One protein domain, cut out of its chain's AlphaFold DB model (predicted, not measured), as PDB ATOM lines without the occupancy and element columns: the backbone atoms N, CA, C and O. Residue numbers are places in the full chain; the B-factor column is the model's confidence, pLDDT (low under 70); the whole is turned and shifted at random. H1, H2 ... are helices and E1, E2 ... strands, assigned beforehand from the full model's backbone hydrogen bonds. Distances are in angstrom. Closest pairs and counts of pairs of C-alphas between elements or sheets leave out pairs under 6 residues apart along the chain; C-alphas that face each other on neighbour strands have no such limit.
ATOM      1  N   GLY A 404      44.834 -12.981 -38.660       92.56
ATOM      2  CA  GLY A 404      45.245 -12.690 -40.032       92.56
ATOM      3  C   GLY A 404      46.626 -12.046 -40.178       92.56
ATOM      4  O   GLY A 404      47.658 -12.644 -39.867       92.56
ATOM      5  N   ARG A 405      46.645 -10.855 -40.776       90.88
ATOM      6  CA  ARG A 405      47.788  -9.925 -40.874       90.88
ATOM      7  C   ARG A 405      47.238  -8.501 -40.717       90.88
ATOM      8  O   ARG A 405      46.021  -8.326 -40.804       90.88
ATOM      9  N   ALA A 406      48.092  -7.507 -40.477       89.31
ATOM     10  CA  ALA A 406      47.663  -6.107 -40.431       89.31
ATOM     11  C   ALA A 406      46.929  -5.717 -41.729       89.31
ATOM     12  O   ALA A 406      47.238  -6.252 -42.796       89.31
ATOM     13  N   ILE A 407      45.949  -4.807 -41.640       89.12
ATOM     14  CA  ILE A 407      45.154  -4.371 -42.810       89.12
ATOM     15  C   ILE A 407      46.051  -3.730 -43.890       89.12
ATOM     16  O   ILE A 407      45.750  -3.828 -45.078       89.12
ATOM     17  N   VAL A 408      47.153  -3.101 -43.471       85.44
ATOM     18  CA  VAL A 408      48.126  -2.380 -44.305       85.44
ATOM     19  C   VAL A 408      49.550  -2.766 -43.853       85.44
ATOM     20  O   VAL A 408      49.743  -2.967 -42.649       85.44
ATOM     21  N   PRO A 409      50.539  -2.906 -44.762       81.88
ATOM     22  CA  PRO A 409      51.944  -3.123 -44.402       81.88
ATOM     23  C   PRO A 409      52.507  -2.019 -43.500       81.88
ATOM     24  O   PRO A 409      52.140  -0.855 -43.629       81.88
ATOM     25  N   SER A 410      53.435  -2.360 -42.603       78.25
ATOM     26  CA  SER A 410      54.013  -1.403 -41.642       78.25
ATOM     27  C   SER A 410      54.786  -0.250 -42.293       78.25
ATOM     28  O   SER A 410      54.898   0.817 -41.707       78.25
ATOM     29  N   ASP A 411      55.317  -0.461 -43.498       80.06
ATOM     30  CA  ASP A 411      55.998   0.536 -44.329       80.06
ATOM     31  C   ASP A 411      55.039   1.427 -45.146       80.06
ATOM     32  O   ASP A 411      55.466   2.438 -45.702       80.06
ATOM     33  N   GLU A 412      53.743   1.096 -45.166       82.38
ATOM     34  CA  GLU A 412      52.652   1.920 -45.710       82.38
ATOM     35  C   GLU A 412      51.830   2.637 -44.611       82.38
ATOM     36  O   GLU A 412      50.942   3.434 -44.928       82.38
ATOM     37  N   LEU A 413      52.105   2.380 -43.325       84.81
ATOM     38  CA  LEU A 413      51.492   3.113 -42.210       84.81
ATOM     39  C   LEU A 413      52.100   4.515 -42.079       84.81
ATOM     40  O   LEU A 413      53.305   4.708 -42.231       84.81
ATOM     41  N   GLU A 414      51.268   5.504 -41.750       82.25
ATOM     42  CA  GLU A 414      51.759   6.853 -41.472       82.25
ATOM     43  C   GLU A 414      51.926   7.073 -39.962       82.25
ATOM     44  O   GLU A 414      50.949   7.004 -39.212       82.25
ATOM     45  N   THR A 415      53.131   7.433 -39.523       83.25
ATOM     46  CA  THR A 415      53.416   7.754 -38.116       83.25
ATOM     47  C   THR A 415      53.300   9.258 -37.842       83.25
ATOM     48  O   THR A 415      53.852  10.080 -38.576       83.25
ATOM     49  N   TRP A 416      52.585   9.633 -36.778       80.44
ATOM     50  CA  TRP A 416      52.342  11.022 -36.362       80.44
ATOM     51  C   TRP A 416      52.470  11.179 -34.843       80.44
ATOM     52  O   TRP A 416      52.542  10.200 -34.110       80.44
ATOM     53  N   LEU A 417      52.434  12.428 -34.365       79.81
ATOM     54  CA  LEU A 417      52.291  12.742 -32.943       79.81
ATOM     55  C   LEU A 417      50.835  13.110 -32.614       79.81
ATOM     56  O   LEU A 417      50.315  14.088 -33.158       79.81
ATOM     57  N   TYR A 418      50.204  12.376 -31.694       71.75
ATOM     58  CA  TYR A 418      48.885  12.682 -31.121       71.75
ATOM     59  C   TYR A 418      49.040  12.960 -29.622       71.75
ATOM     60  O   TYR A 418      49.463  12.094 -28.867       71.75
ATOM     61  N   ASP A 419      48.747  14.191 -29.195       73.00
ATOM     62  CA  ASP A 419      48.987  14.702 -27.827       73.00
ATOM     63  C   ASP A 419      50.425  14.487 -27.279       73.00
ATOM     64  O   ASP A 419      50.687  14.540 -26.081       73.00
ATOM     65  N   GLY A 420      51.390  14.278 -28.182       75.38
ATOM     66  CA  GLY A 420      52.794  14.003 -27.862       75.38
ATOM     67  C   GLY A 420      53.190  12.523 -27.886       75.38
ATOM     68  O   GLY A 420      54.389  12.250 -27.881       75.38
ATOM     69  N   ASP A 421      52.231  11.598 -27.978       75.56
ATOM     70  CA  ASP A 421      52.477  10.172 -28.225       75.56
ATOM     71  C   ASP A 421      52.720   9.909 -29.717       75.56
ATOM     72  O   ASP A 421      52.057  10.498 -30.573       75.56
ATOM     73  N   GLU A 422      53.637   8.997 -30.037       80.62
ATOM     74  CA  GLU A 422      53.870   8.518 -31.403       80.62
ATOM     75  C   GLU A 422      52.837   7.437 -31.768       80.62
ATOM     76  O   GLU A 422      52.752   6.401 -31.107       80.62
ATOM     77  N   VAL A 423      52.028   7.696 -32.800       82.56
ATOM     78  CA  VAL A 423      50.894   6.852 -33.212       82.56
ATOM     79  C   VAL A 423      50.895   6.573 -34.714       82.56
ATOM     80  O   VAL A 423      51.187   7.446 -35.533       82.56
ATOM     81  N   GLU A 424      50.526   5.350 -35.083       88.31
ATOM     82  CA  GLU A 424      50.440   4.869 -36.464       88.31
ATOM     83  C   GLU A 424      48.991   4.881 -36.948       88.31
ATOM     84  O   GLU A 424      48.147   4.180 -36.386       88.31
ATOM     85  N   ARG A 425      48.706   5.635 -38.018       88.62
ATOM     86  CA  ARG A 425      47.388   5.686 -38.672       88.62
ATOM     87  C   ARG A 425      47.367   4.940 -39.999       88.62
ATOM     88  O   ARG A 425      48.398   4.739 -40.642       88.62
ATOM     89  N   PHE A 426      46.161   4.589 -40.436       90.81
ATOM     90  CA  PHE A 426      45.963   4.035 -41.770       90.81
ATOM     91  C   PHE A 426      46.145   5.095 -42.866       90.81
ATOM     92  O   PHE A 426      45.816   6.267 -42.650       90.81
ATOM     93  N   PRO A 427      46.603   4.691 -44.065       86.06
ATOM     94  CA  PRO A 427      46.633   5.558 -45.229       86.06
ATOM     95  C   PRO A 427      45.221   6.015 -45.610       86.06
ATOM     96  O   PRO A 427      44.216   5.314 -45.450       86.06
ATOM     97  N   THR A 428      45.138   7.222 -46.162       84.38
ATOM     98  CA  THR A 428      43.874   7.930 -46.409       84.38
ATOM     99  C   THR A 428      43.021   7.338 -47.532       84.38
ATOM    100  O   THR A 428      41.898   7.798 -47.737       84.38
ATOM    101  N   ASN A 429      43.490   6.279 -48.200       85.31
ATOM    102  CA  ASN A 429      42.781   5.499 -49.218       85.31
ATOM    103  C   ASN A 429      41.986   4.292 -48.664       85.31
ATOM    104  O   ASN A 429      41.309   3.622 -49.445       85.31
ATOM    105  N   LEU A 430      42.035   4.010 -47.352       89.06
ATOM    106  CA  LEU A 430      41.277   2.916 -46.722       89.06
ATOM    107  C   LEU A 430      39.772   3.002 -47.059       89.06
ATOM    108  O   LEU A 430      39.193   4.091 -47.070       89.06
ATOM    109  N   SER A 431      39.098   1.880 -47.332       91.12
ATOM    110  CA  SER A 431      37.683   1.917 -47.735       91.12
ATOM    111  C   SER A 431      36.759   2.340 -46.586       91.12
ATOM    112  O   SER A 431      36.973   1.968 -45.432       91.12
ATOM    113  N   SER A 432      35.710   3.108 -46.905       91.88
ATOM    114  CA  SER A 432      34.747   3.620 -45.913       91.88
ATOM    115  C   SER A 432      34.153   2.500 -45.049       91.88
ATOM    116  O   SER A 432      34.154   2.587 -43.823       91.88
ATOM    117  N   ASP A 433      33.772   1.387 -45.683       93.56
ATOM    118  CA  ASP A 433      33.208   0.212 -45.013       93.56
ATOM    119  C   ASP A 433      34.150  -0.386 -43.954       93.56
ATOM    120  O   ASP A 433      33.683  -0.876 -42.926       93.56
ATOM    121  N   VAL A 434      35.473  -0.359 -44.174       94.00
ATOM    122  CA  VAL A 434      36.458  -0.874 -43.207       94.00
ATOM    123  C   VAL A 434      36.691   0.127 -42.075       94.00
ATOM    124  O   VAL A 434      36.749  -0.288 -40.919       94.00
ATOM    125  N   ARG A 435      36.729   1.437 -42.362       95.12
ATOM    126  CA  ARG A 435      36.780   2.493 -41.325       95.12
ATOM    127  C   ARG A 435      35.586   2.383 -40.375       95.12
ATOM    128  O   ARG A 435      35.762   2.371 -39.160       95.12
ATOM    129  N   GLN A 436      34.386   2.234 -40.936       96.44
ATOM    130  CA  GLN A 436      33.145   2.084 -40.182       96.44
ATOM    131  C   GLN A 436      33.151   0.804 -39.332       96.44
ATOM    132  O   GLN A 436      32.799   0.850 -38.157       96.44
ATOM    133  N   GLN A 437      33.638  -0.321 -39.871       97.19
ATOM    134  CA  GLN A 437      33.805  -1.558 -39.096       97.19
ATOM    135  C   GLN A 437      34.819  -1.425 -37.949       97.19
ATOM    136  O   GLN A 437      34.605  -2.018 -36.892       97.19
ATOM    137  N   ILE A 438      35.898  -0.652 -38.116       97.69
ATOM    138  CA  ILE A 438      36.854  -0.360 -37.034       97.69
ATOM    139  C   ILE A 438      36.171   0.462 -35.931       97.69
ATOM    140  O   ILE A 438      36.220   0.069 -34.766       97.69
ATOM    141  N   ILE A 439      35.472   1.541 -36.295       97.81
ATOM    142  CA  ILE A 439      34.703   2.387 -35.363       97.81
ATOM    143  C   ILE A 439      33.685   1.544 -34.576       97.81
ATOM    144  O   ILE A 439      33.675   1.571 -33.347       97.81
ATOM    145  N   GLU A 440      32.889   0.719 -35.262       98.19
ATOM    146  CA  GLU A 440      31.914  -0.178 -34.629       98.19
ATOM    147  C   GLU A 440      32.556  -1.252 -33.740       98.19
ATOM    148  O   GLU A 440      31.925  -1.712 -32.786       98.19
ATOM    149  N   SER A 441      33.795  -1.660 -34.029       98.12
ATOM    150  CA  SER A 441      34.537  -2.624 -33.208       98.12
ATOM    151  C   SER A 441      34.971  -2.011 -31.880       98.12
ATOM    152  O   SER A 441      34.744  -2.619 -30.834       98.12
ATOM    153  N   TYR A 442      35.498  -0.783 -31.890       98.44
ATOM    154  CA  TYR A 442      35.812  -0.061 -30.654       98.44
ATOM    155  C   TYR A 442      34.547   0.290 -29.861       98.44
ATOM    156  O   TYR A 442      34.497   0.027 -28.663       98.44
ATOM    157  N   GLU A 443      33.462   0.721 -30.514       98.12
ATOM    158  CA  GLU A 443      32.184   0.906 -29.814       98.12
ATOM    159  C   GLU A 443      31.682  -0.384 -29.133       98.12
ATOM    160  O   GLU A 443      31.100  -0.331 -28.049       98.12
ATOM    161  N   LYS A 444      31.845  -1.553 -29.769       98.19
ATOM    162  CA  LYS A 444      31.461  -2.859 -29.196       98.19
ATOM    163  C   LYS A 444      32.360  -3.266 -28.026       98.19
ATOM    164  O   LYS A 444      31.841  -3.836 -27.064       98.19
ATOM    165  N   LEU A 445      33.653  -2.937 -28.086       98.12
ATOM    166  CA  LEU A 445      34.611  -3.109 -26.993       98.12
ATOM    167  C   LEU A 445      34.236  -2.233 -25.784       98.12
ATOM    168  O   LEU A 445      34.088  -2.743 -24.672       98.12
ATOM    169  N   HIS A 446      33.946  -0.948 -26.016       97.56
ATOM    170  CA  HIS A 446      33.496  -0.007 -24.980       97.56
ATOM    171  C   HIS A 446      32.173  -0.441 -24.343       97.56
ATOM    172  O   HIS A 446      31.992  -0.307 -23.134       97.56
ATOM    173  N   LYS A 447      31.267  -1.052 -25.121       97.00
ATOM    174  CA  LYS A 447      30.016  -1.656 -24.621       97.00
ATOM    175  C   LYS A 447      30.241  -2.891 -23.728       97.00
ATOM    176  O   LYS A 447      29.320  -3.245 -22.997       97.00
ATOM    177  N   GLN A 448      31.434  -3.502 -23.717       97.00
ATOM    178  CA  GLN A 448      31.832  -4.490 -22.696       97.00
ATOM    179  C   GLN A 448      32.427  -3.842 -21.430       97.00
ATOM    180  O   GLN A 448      32.705  -4.543 -20.461       97.00
ATOM    181  N   GLY A 449      32.623  -2.521 -21.407       95.62
ATOM    182  CA  GLY A 449      33.225  -1.806 -20.279       95.62
ATOM    183  C   GLY A 449      34.754  -1.734 -20.306       95.62
ATOM    184  O   GLY A 449      35.342  -1.424 -19.272       95.62
ATOM    185  N   ILE A 450      35.397  -2.016 -21.445       96.69
ATOM    186  CA  ILE A 450      36.861  -2.024 -21.617       96.69
ATOM    187  C   ILE A 450      37.302  -0.876 -22.537       96.69
ATOM    188  O   ILE A 450      36.622  -0.589 -23.519       96.69
ATOM    189  N   LEU A 451      38.440  -0.254 -22.220       96.19
ATOM    190  CA  LEU A 451      39.227   0.624 -23.094       96.19
ATOM    191  C   LEU A 451      40.482  -0.126 -23.549       96.19
ATOM    192  O   LEU A 451      41.073  -0.880 -22.771       96.19
ATOM    193  N   HIS A 452      40.896   0.082 -24.793       95.75
ATOM    194  CA  HIS A 452      42.086  -0.547 -25.373       95.75
ATOM    195  C   HIS A 452      43.383   0.199 -25.030       95.75
ATOM    196  O   HIS A 452      44.422  -0.432 -24.863       95.75
ATOM    197  N   VAL A 453      43.305   1.526 -24.877       92.38
ATOM    198  CA  VAL A 453      44.390   2.489 -24.601       92.38
ATOM    199  C   VAL A 453      45.427   2.622 -25.732       92.38
ATOM    200  O   VAL A 453      45.740   3.746 -26.142       92.38
ATOM    201  N   ASP A 454      45.931   1.512 -26.277       91.19
ATOM    202  CA  ASP A 454      46.983   1.457 -27.309       91.19
ATOM    203  C   ASP A 454      46.403   1.414 -28.743       91.19
ATOM    204  O   ASP A 454      46.617   0.486 -29.532       91.19
ATOM    205  N   VAL A 455      45.617   2.446 -29.076       93.44
ATOM    206  CA  VAL A 455      44.947   2.601 -30.379       93.44
ATOM    207  C   VAL A 455      45.965   2.913 -31.485       93.44
ATOM    208  O   VAL A 455      46.279   4.071 -31.753       93.44
ATOM    209  N   ASN A 456      46.452   1.865 -32.152       92.31
ATOM    210  CA  ASN A 456      47.446   1.925 -33.226       92.31
ATOM    211  C   ASN A 456      47.060   1.016 -34.404       92.31
ATOM    212  O   ASN A 456      46.510  -0.069 -34.211       92.31
ATOM    213  N   ALA A 457      47.392   1.413 -35.638       93.12
ATOM    214  CA  ALA A 457      46.979   0.690 -36.849       93.12
ATOM    215  C   ALA A 457      47.523  -0.753 -36.913       93.12
ATOM    216  O   ALA A 457      46.815  -1.659 -37.355       93.12
ATOM    217  N   ARG A 458      48.737  -0.994 -36.391       91.06
ATOM    218  CA  ARG A 458      49.314  -2.344 -36.222       91.06
ATOM    219  C   ARG A 458      48.490  -3.284 -35.334       91.06
ATOM    220  O   ARG A 458      48.588  -4.498 -35.499       91.06
ATOM    221  N   HIS A 459      47.673  -2.755 -34.420       94.06
ATOM    222  CA  HIS A 459      46.858  -3.540 -33.486       94.06
ATOM    223  C   HIS A 459      45.496  -3.944 -34.072       94.06
ATOM    224  O   HIS A 459      44.630  -4.437 -33.353       94.06
ATOM    225  N   ILE A 460      45.298  -3.769 -35.384       96.19
ATOM    226  CA  ILE A 460      44.061  -4.127 -36.079       96.19
ATOM    227  C   ILE A 460      44.392  -5.020 -37.282       96.19
ATOM    228  O   ILE A 460      44.951  -4.583 -38.292       96.19
ATOM    229  N   LEU A 461      44.029  -6.298 -37.169       95.56
ATOM    230  CA  LEU A 461      44.283  -7.317 -38.188       95.56
ATOM    231  C   LEU A 461      43.042  -7.568 -39.058       95.56
ATOM    232  O   LEU A 461      41.911  -7.390 -38.608       95.56
ATOM    233  N   LEU A 462      43.248  -8.013 -40.301       94.31
ATOM    234  CA  LEU A 462      42.183  -8.440 -41.210       94.31
ATOM    235  C   LEU A 462      42.017  -9.967 -41.154       94.31
ATOM    236  O   LEU A 462      42.841 -10.710 -41.697       94.31
ATOM    237  N   HIS A 463      40.938 -10.438 -40.527       94.31
ATOM    238  CA  HIS A 463      40.713 -11.864 -40.291       94.31
ATOM    239  C   HIS A 463      40.530 -12.646 -41.614       94.31
ATOM    240  O   HIS A 463      39.814 -12.194 -42.518       94.31
ATOM    241  N   PRO A 464      41.193 -13.813 -41.785       91.00
ATOM    242  CA  PRO A 464      41.381 -14.429 -43.098       91.00
ATOM    243  C   PRO A 464      40.094 -14.936 -43.753       91.00
ATOM    244  O   PRO A 464      40.045 -14.960 -44.984       91.00
ATOM    245  N   VAL A 465      39.064 -15.308 -42.985       89.44
ATOM    246  CA  VAL A 465      37.833 -15.919 -43.524       89.44
ATOM    247  C   VAL A 465      36.783 -14.871 -43.905       89.44
ATOM    248  O   VAL A 465      36.358 -14.812 -45.056       89.44
ATOM    249  N   ASP A 466      36.365 -14.032 -42.953       91.94
ATOM    250  CA  ASP A 466      35.270 -13.059 -43.130       91.94
ATOM    251  C   ASP A 466      35.728 -11.685 -43.654       91.94
ATOM    252  O   ASP A 466      34.884 -10.849 -43.976       91.94
ATOM    253  N   LYS A 467      37.048 -11.461 -43.744       91.75
ATOM    254  CA  LYS A 467      37.693 -10.198 -44.142       91.75
ATOM    255  C   LYS A 467      37.244  -8.988 -43.311       91.75
ATOM    256  O   LYS A 467      37.187  -7.874 -43.829       91.75
ATOM    257  N   LYS A 468      36.947  -9.193 -42.025       95.00
ATOM    258  CA  LYS A 468      36.625  -8.112 -41.081       95.00
ATOM    259  C   LYS A 468      37.817  -7.765 -40.174       95.00
ATOM    260  O   LYS A 468      38.669  -8.629 -39.946       95.00
ATOM    261  N   PRO A 469      37.869  -6.540 -39.619       96.62
ATOM    262  CA  PRO A 469      38.830  -6.175 -38.581       96.62
ATOM    263  C   PRO A 469      38.771  -7.088 -37.345       96.62
ATOM    264  O   PRO A 469      37.720  -7.647 -37.014       96.62
ATOM    265  N   ARG A 470      39.896  -7.201 -36.635       97.44
ATOM    266  CA  ARG A 470      40.011  -7.707 -35.259       97.44
ATOM    267  C   ARG A 470      41.033  -6.858 -34.505       97.44
ATOM    268  O   ARG A 470      42.156  -6.707 -34.981       97.44
ATOM    269  N   ILE A 471      40.643  -6.327 -33.351       97.88
ATOM    270  CA  ILE A 471      41.507  -5.591 -32.423       97.88
ATOM    271  C   ILE A 471      42.336  -6.614 -31.638       97.88
ATOM    272  O   ILE A 471      41.785  -7.600 -31.143       97.88
ATOM    273  N   ILE A 472      43.644  -6.396 -31.536       96.31
ATOM    274  CA  ILE A 472      44.592  -7.255 -30.816       96.31
ATOM    275  C   ILE A 472      45.405  -6.459 -29.786       96.31
ATOM    276  O   ILE A 472      45.303  -5.243 -29.706       96.31
ATOM    277  N   ASP A 473      46.228  -7.188 -29.038       93.44
ATOM    278  CA  ASP A 473      47.140  -6.714 -27.994       93.44
ATOM    279  C   ASP A 473      46.459  -5.953 -26.849       93.44
ATOM    280  O   ASP A 473      46.260  -4.742 -26.888       93.44
ATOM    281  N   PHE A 474      46.074  -6.700 -25.812       94.56
ATOM    282  CA  PHE A 474      45.355  -6.183 -24.646       94.56
ATOM    283  C   PHE A 474      46.283  -5.983 -23.431       94.56
ATOM    284  O   PHE A 474      45.802  -5.746 -22.328       94.56
ATOM    285  N   GLU A 475      47.608  -6.025 -23.635       88.25
ATOM    286  CA  GLU A 475      48.649  -5.838 -22.607       88.25
ATOM    287  C   GLU A 475      48.503  -4.497 -21.849       88.25
ATOM    288  O   GLU A 475      48.770  -4.424 -20.652       88.25
ATOM    289  N   GLY A 476      48.056  -3.441 -22.544       87.00
ATOM    290  CA  GLY A 476      47.806  -2.104 -21.985       87.00
ATOM    291  C   GLY A 476      46.329  -1.748 -21.758       87.00
ATOM    292  O   GLY A 476      46.041  -0.611 -21.383       87.00
ATOM    293  N   ALA A 477      45.401  -2.678 -22.006       93.25
ATOM    294  CA  ALA A 477      43.965  -2.423 -21.903       93.25
ATOM    295  C   ALA A 477      43.501  -2.306 -20.438       93.25
ATOM    296  O   ALA A 477      44.153  -2.790 -19.514       93.25
ATOM    297  N   ILE A 478      42.356  -1.656 -20.208       92.88
ATOM    298  CA  ILE A 478      41.867  -1.333 -18.857       92.88
ATOM    299  C   ILE A 478      40.335  -1.293 -18.803       92.88
ATOM    300  O   ILE A 478      39.673  -1.012 -19.803       92.88
ATOM    301  N   SER A 479      39.730  -1.531 -17.636       92.75
ATOM    302  CA  SER A 479      38.284  -1.302 -17.479       92.75
ATOM    303  C   SER A 479      37.955   0.199 -17.442       92.75
ATOM    304  O   SER A 479      38.665   0.980 -16.806       92.75
ATOM    305  N   ILE A 480      36.837   0.614 -18.048       92.44
ATOM    306  CA  ILE A 480      36.329   2.002 -18.001       92.44
ATOM    307  C   ILE A 480      36.170   2.475 -16.545       92.44
ATOM    308  O   ILE A 480      36.505   3.611 -16.215       92.44
ATOM    309  N   SER A 481      35.717   1.589 -15.655       89.06
ATOM    310  CA  SER A 481      35.591   1.846 -14.215       89.06
ATOM    311  C   SER A 481      36.922   2.146 -13.524       89.06
ATOM    312  O   SER A 481      36.973   2.983 -12.623       89.06
ATOM    313  N   GLU A 482      38.005   1.483 -13.929       88.81
ATOM    314  CA  GLU A 482      39.338   1.698 -13.366       88.81
ATOM    315  C   GLU A 482      40.030   2.910 -13.998       88.81
ATOM    316  O   GLU A 482      40.665   3.684 -13.279       88.81
ATOM    317  N   ALA A 483      39.843   3.144 -15.301       87.50
ATOM    318  CA  ALA A 483      40.258   4.382 -15.955       87.50
ATOM    319  C   ALA A 483      39.664   5.592 -15.212       87.50
ATOM    320  O   ALA A 483      40.412   6.389 -14.655       87.50
ATOM    321  N   GLN A 484      38.339   5.641 -15.035       86.69
ATOM    322  CA  GLN A 484      37.653   6.709 -14.290       86.69
ATOM    323  C   GLN A 484      38.122   6.857 -12.829       86.69
ATOM    324  O   GLN A 484      38.126   7.966 -12.290       86.69
ATOM    325  N   ALA A 485      38.532   5.762 -12.178       86.38
ATOM    326  CA  ALA A 485      39.052   5.781 -10.810       86.38
ATOM    327  C   ALA A 485      40.524   6.229 -10.703       86.38
ATOM    328  O   ALA A 485      40.941   6.705  -9.645       86.38
ATOM    329  N   THR A 486      41.322   6.073 -11.765       82.81
ATOM    330  CA  THR A 486      42.781   6.291 -11.739       82.81
ATOM    331  C   THR A 486      43.274   7.469 -12.580       82.81
ATOM    332  O   THR A 486      44.333   8.027 -12.270       82.81
ATOM    333  N   ASN A 487      42.517   7.854 -13.606       71.06
ATOM    334  CA  ASN A 487      42.743   8.985 -14.492       71.06
ATOM    335  C   ASN A 487      41.393   9.529 -15.000       71.06
ATOM    336  O   ASN A 487      40.833   9.016 -15.962       71.06
ATOM    337  N   GLN A 488      40.886  10.600 -14.381       66.50
ATOM    338  CA  GLN A 488      39.627  11.241 -14.801       66.50
ATOM    339  C   GLN A 488      39.685  11.821 -16.225       66.50
ATOM    340  O   GLN A 488      38.640  12.071 -16.819       66.50
ATOM    341  N   ASP A 489      40.895  12.002 -16.758       74.56
ATOM    342  CA  ASP A 489      41.162  12.640 -18.040       74.56
ATOM    343  C   ASP A 489      41.361  11.621 -19.192       74.56
ATOM    344  O   ASP A 489      41.932  11.996 -20.207       74.56
ATOM    345  N   TYR A 490      40.920  10.354 -19.088       80.75
ATOM    346  CA  TYR A 490      40.827   9.431 -20.242       80.75
ATOM    347  C   TYR A 490      39.600   8.510 -20.153       80.75
ATOM    348  O   TYR A 490      39.390   7.840 -19.140       80.75
ATOM    349  N   ASP A 491      38.796   8.470 -21.217       89.50
ATOM    350  CA  ASP A 491      37.536   7.727 -21.286       89.50
ATOM    351  C   ASP A 491      37.225   7.204 -22.704       89.50
ATOM    352  O   ASP A 491      38.032   7.313 -23.629       89.50
ATOM    353  N   ALA A 492      36.033   6.622 -22.870       93.62
ATOM    354  CA  ALA A 492      35.569   6.064 -24.137       93.62
ATOM    355  C   ALA A 492      35.430   7.109 -25.260       93.62
ATOM    356  O   ALA A 492      35.705   6.786 -26.410       93.62
ATOM    357  N   GLU A 493      35.047   8.357 -24.965       93.75
ATOM    358  CA  GLU A 493      34.911   9.393 -26.001       93.75
ATOM    359  C   GLU A 493      36.288   9.835 -26.511       93.75
ATOM    360  O   GLU A 493      36.474   9.991 -27.718       93.75
ATOM    361  N   GLN A 494      37.282   9.949 -25.624       91.75
ATOM    362  CA  GLN A 494      38.667  10.234 -26.016       91.75
ATOM    363  C   GLN A 494      39.321   9.073 -26.772       91.75
ATOM    364  O   GLN A 494      40.058   9.293 -27.738       91.75
ATOM    365  N   GLU A 495      39.034   7.828 -26.382       94.44
ATOM    366  CA  GLU A 495      39.460   6.669 -27.164       94.44
ATOM    367  C   GLU A 495      38.786   6.663 -28.545       94.44
ATOM    368  O   GLU A 495      39.465   6.470 -29.553       94.44
ATOM    369  N   MET A 496      37.492   6.992 -28.636       96.25
ATOM    370  CA  MET A 496      36.815   7.155 -29.925       96.25
ATOM    371  C   MET A 496      37.330   8.352 -30.738       96.25
ATOM    372  O   MET A 496      37.279   8.292 -31.966       96.25
ATOM    373  N   GLU A 497      37.863   9.418 -30.130       93.38
ATOM    374  CA  GLU A 497      38.560  10.484 -30.868       93.38
ATOM    375  C   GLU A 497      39.866   9.965 -31.487       93.38
ATOM    376  O   GLU A 497      40.084  10.152 -32.690       93.38
ATOM    377  N   ARG A 498      40.676   9.216 -30.718       92.31
ATOM    378  CA  ARG A 498      41.868   8.513 -31.232       92.31
ATOM    379  C   ARG A 498      41.498   7.553 -32.375       92.31
ATOM    380  O   ARG A 498      42.130   7.606 -33.426       92.31
ATOM    381  N   VAL A 499      40.429   6.761 -32.239       95.25
ATOM    382  CA  VAL A 499      39.935   5.842 -33.291       95.25
ATOM    383  C   VAL A 499      39.446   6.593 -34.537       95.25
ATOM    384  O   VAL A 499      39.764   6.192 -35.654       95.25
ATOM    385  N   ARG A 500      38.718   7.710 -34.395       93.75
ATOM    386  CA  ARG A 500      38.308   8.552 -35.540       93.75
ATOM    387  C   ARG A 500      39.512   9.182 -36.240       93.75
ATOM    388  O   ARG A 500      39.511   9.310 -37.461       93.75
ATOM    389  N   TRP A 501      40.539   9.575 -35.489       90.81
ATOM    390  CA  TRP A 501      41.782  10.106 -36.044       90.81
ATOM    391  C   TRP A 501      42.590   9.019 -36.786       90.81
ATOM    392  O   TRP A 501      43.044   9.268 -37.906       90.81
ATOM    393  N   LEU A 502      42.661   7.802 -36.229       92.38
ATOM    394  CA  LEU A 502      43.302   6.609 -36.806       92.38
ATOM    395  C   LEU A 502      42.781   6.261 -38.213       92.38
ATOM    396  O   LEU A 502      43.543   5.793 -39.061       92.38
ATOM    397  N   VAL A 503      41.482   6.481 -38.453       92.50
ATOM    398  CA  VAL A 503      40.777   6.104 -39.692       92.50
ATOM    399  C   VAL A 503      40.336   7.300 -40.552       92.50
ATOM    400  O   VAL A 503      39.509   7.124 -41.448       92.50
ATOM    401  N   ARG A 504      40.858   8.513 -40.310       85.75
ATOM    402  CA  ARG A 504      40.410   9.769 -40.956       85.75
ATOM    403  C   ARG A 504      40.664   9.820 -42.473       85.75
ATOM    404  O   ARG A 504      41.682   9.322 -42.962       85.75
ATOM    405  N   ALA A 505      39.764  10.434 -43.242       77.06
ATOM    406  CA  ALA A 505      39.935  10.672 -44.680       77.06
ATOM    407  C   ALA A 505      40.691  11.983 -44.988       77.06
ATOM    408  O   ALA A 505      40.729  12.901 -44.172       77.06
ATOM    409  N   ASP A 506      41.261  12.107 -46.194       66.31
ATOM    410  CA  ASP A 506      41.784  13.402 -46.674       66.31
ATOM    411  C   ASP A 506      40.669  14.420 -46.968       66.31
ATOM    412  O   ASP A 506      40.921  15.619 -46.959       66.31
ATOM    413  N   GLU A 507      39.429  13.960 -47.161       56.00
ATOM    414  CA  GLU A 507      38.238  14.818 -47.297       56.00
ATOM    415  C   GLU A 507      37.796  15.455 -45.956       56.00
ATOM    416  O   GLU A 507      36.863  16.253 -45.926       56.00
ATOM    417  N   GLU A 508      38.479  15.126 -44.849       55.19
ATOM    418  CA  GLU A 508      38.221  15.605 -43.478       55.19
ATOM    419  C   GLU A 508      39.401  16.440 -42.913       55.19
ATOM    420  O   GLU A 508      39.653  16.454 -41.698       55.19
ATOM    421  N   ARG A 509      40.155  17.105 -43.802       48.91
ATOM    422  CA  ARG A 509      41.259  18.039 -43.507       48.91
ATOM    423  C   ARG A 509      40.906  19.486 -43.863       48.91
ATOM    424  O   ARG A 509      41.265  20.356 -43.040       48.91
TER     425      ARG A 509
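What this domain is: This is residues 404 to 509 of the 509 residues of the protein "Protein kinase domain-containing protein" of Cryptococcus amylolentus CBS 6039 (UniProt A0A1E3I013). Two helices, H1 and H3, run side by side in opposite ways as the core; the small strand hairpin E3-E4 packs on H1 through E4, and the separate hairpin E1-E2 meets the last part of H3 through E2. H2 sits beyond one end of the helix pair, where residues 484 to 489 stick out. The printed part has 106 residues, with four named strands and three named helices in the order E1 E2 H1 E3 E4 H2 H3; the class is mixed, with under half of the residues in named elements. Both two-stranded sheets are antiparallel, and the whole is compact, with a radius of gyration of the C-alphas of 13.6 A and spans of 38 by 32 by 23 A.

How they stand to each other: Start with E1, residues 414 to 418, and E2, residues 421 to 425: in this hairpin N 416 and O 423 are 2.9 A apart, within hydrogen-bond range. H1, residues 432 to 446, and H3, residues 492 to 502, touch at a shallow tilt of 23 degrees, opposite ways; their closest C-alphas, His 446 and Ala 492, are 6.5 A apart. Next find E3, residues 460 to 462, and E4, residues 469 to 471, a hairpin with N 470 and O 461 at 2.8 A. The closest C-alphas of H1 and E4, Ile 438 and Pro 469, are 6.3 A apart; those of E2 and H3, Arg 425 and Leu 502, 4.6 A. H2, residues 480 to 486, is close to H1 but not clearly touching, with the C-alphas of His 446 and Ile 480 closest at 7.8 A. In H1, H2 and H3 every O i to N i+4 pair is within hydrogen-bond range.

Where its parts are: Find C-alpha 414 at (51.759, 6.853, -41.472), where E1 begins its 12.2 A; E2 measures 12.5 A. H1 runs 21.3 A from C-alpha 432 at (34.747, 3.620, -45.913), E3 7.0 A, E4 6.7 A and H2 10.0 A. H3 covers 14.9 A to C-alpha 502 at (43.302, 6.609, -36.806).

The domain as a whole: The C-alphas of Val 465 and Gln 488 are the two farthest apart, at 39.6 A. The printed part has no cut, and the link from H1 to E3 is long, with 13 residues. Look for pLDDT under 70 at residue 488 and residues 506 to 509.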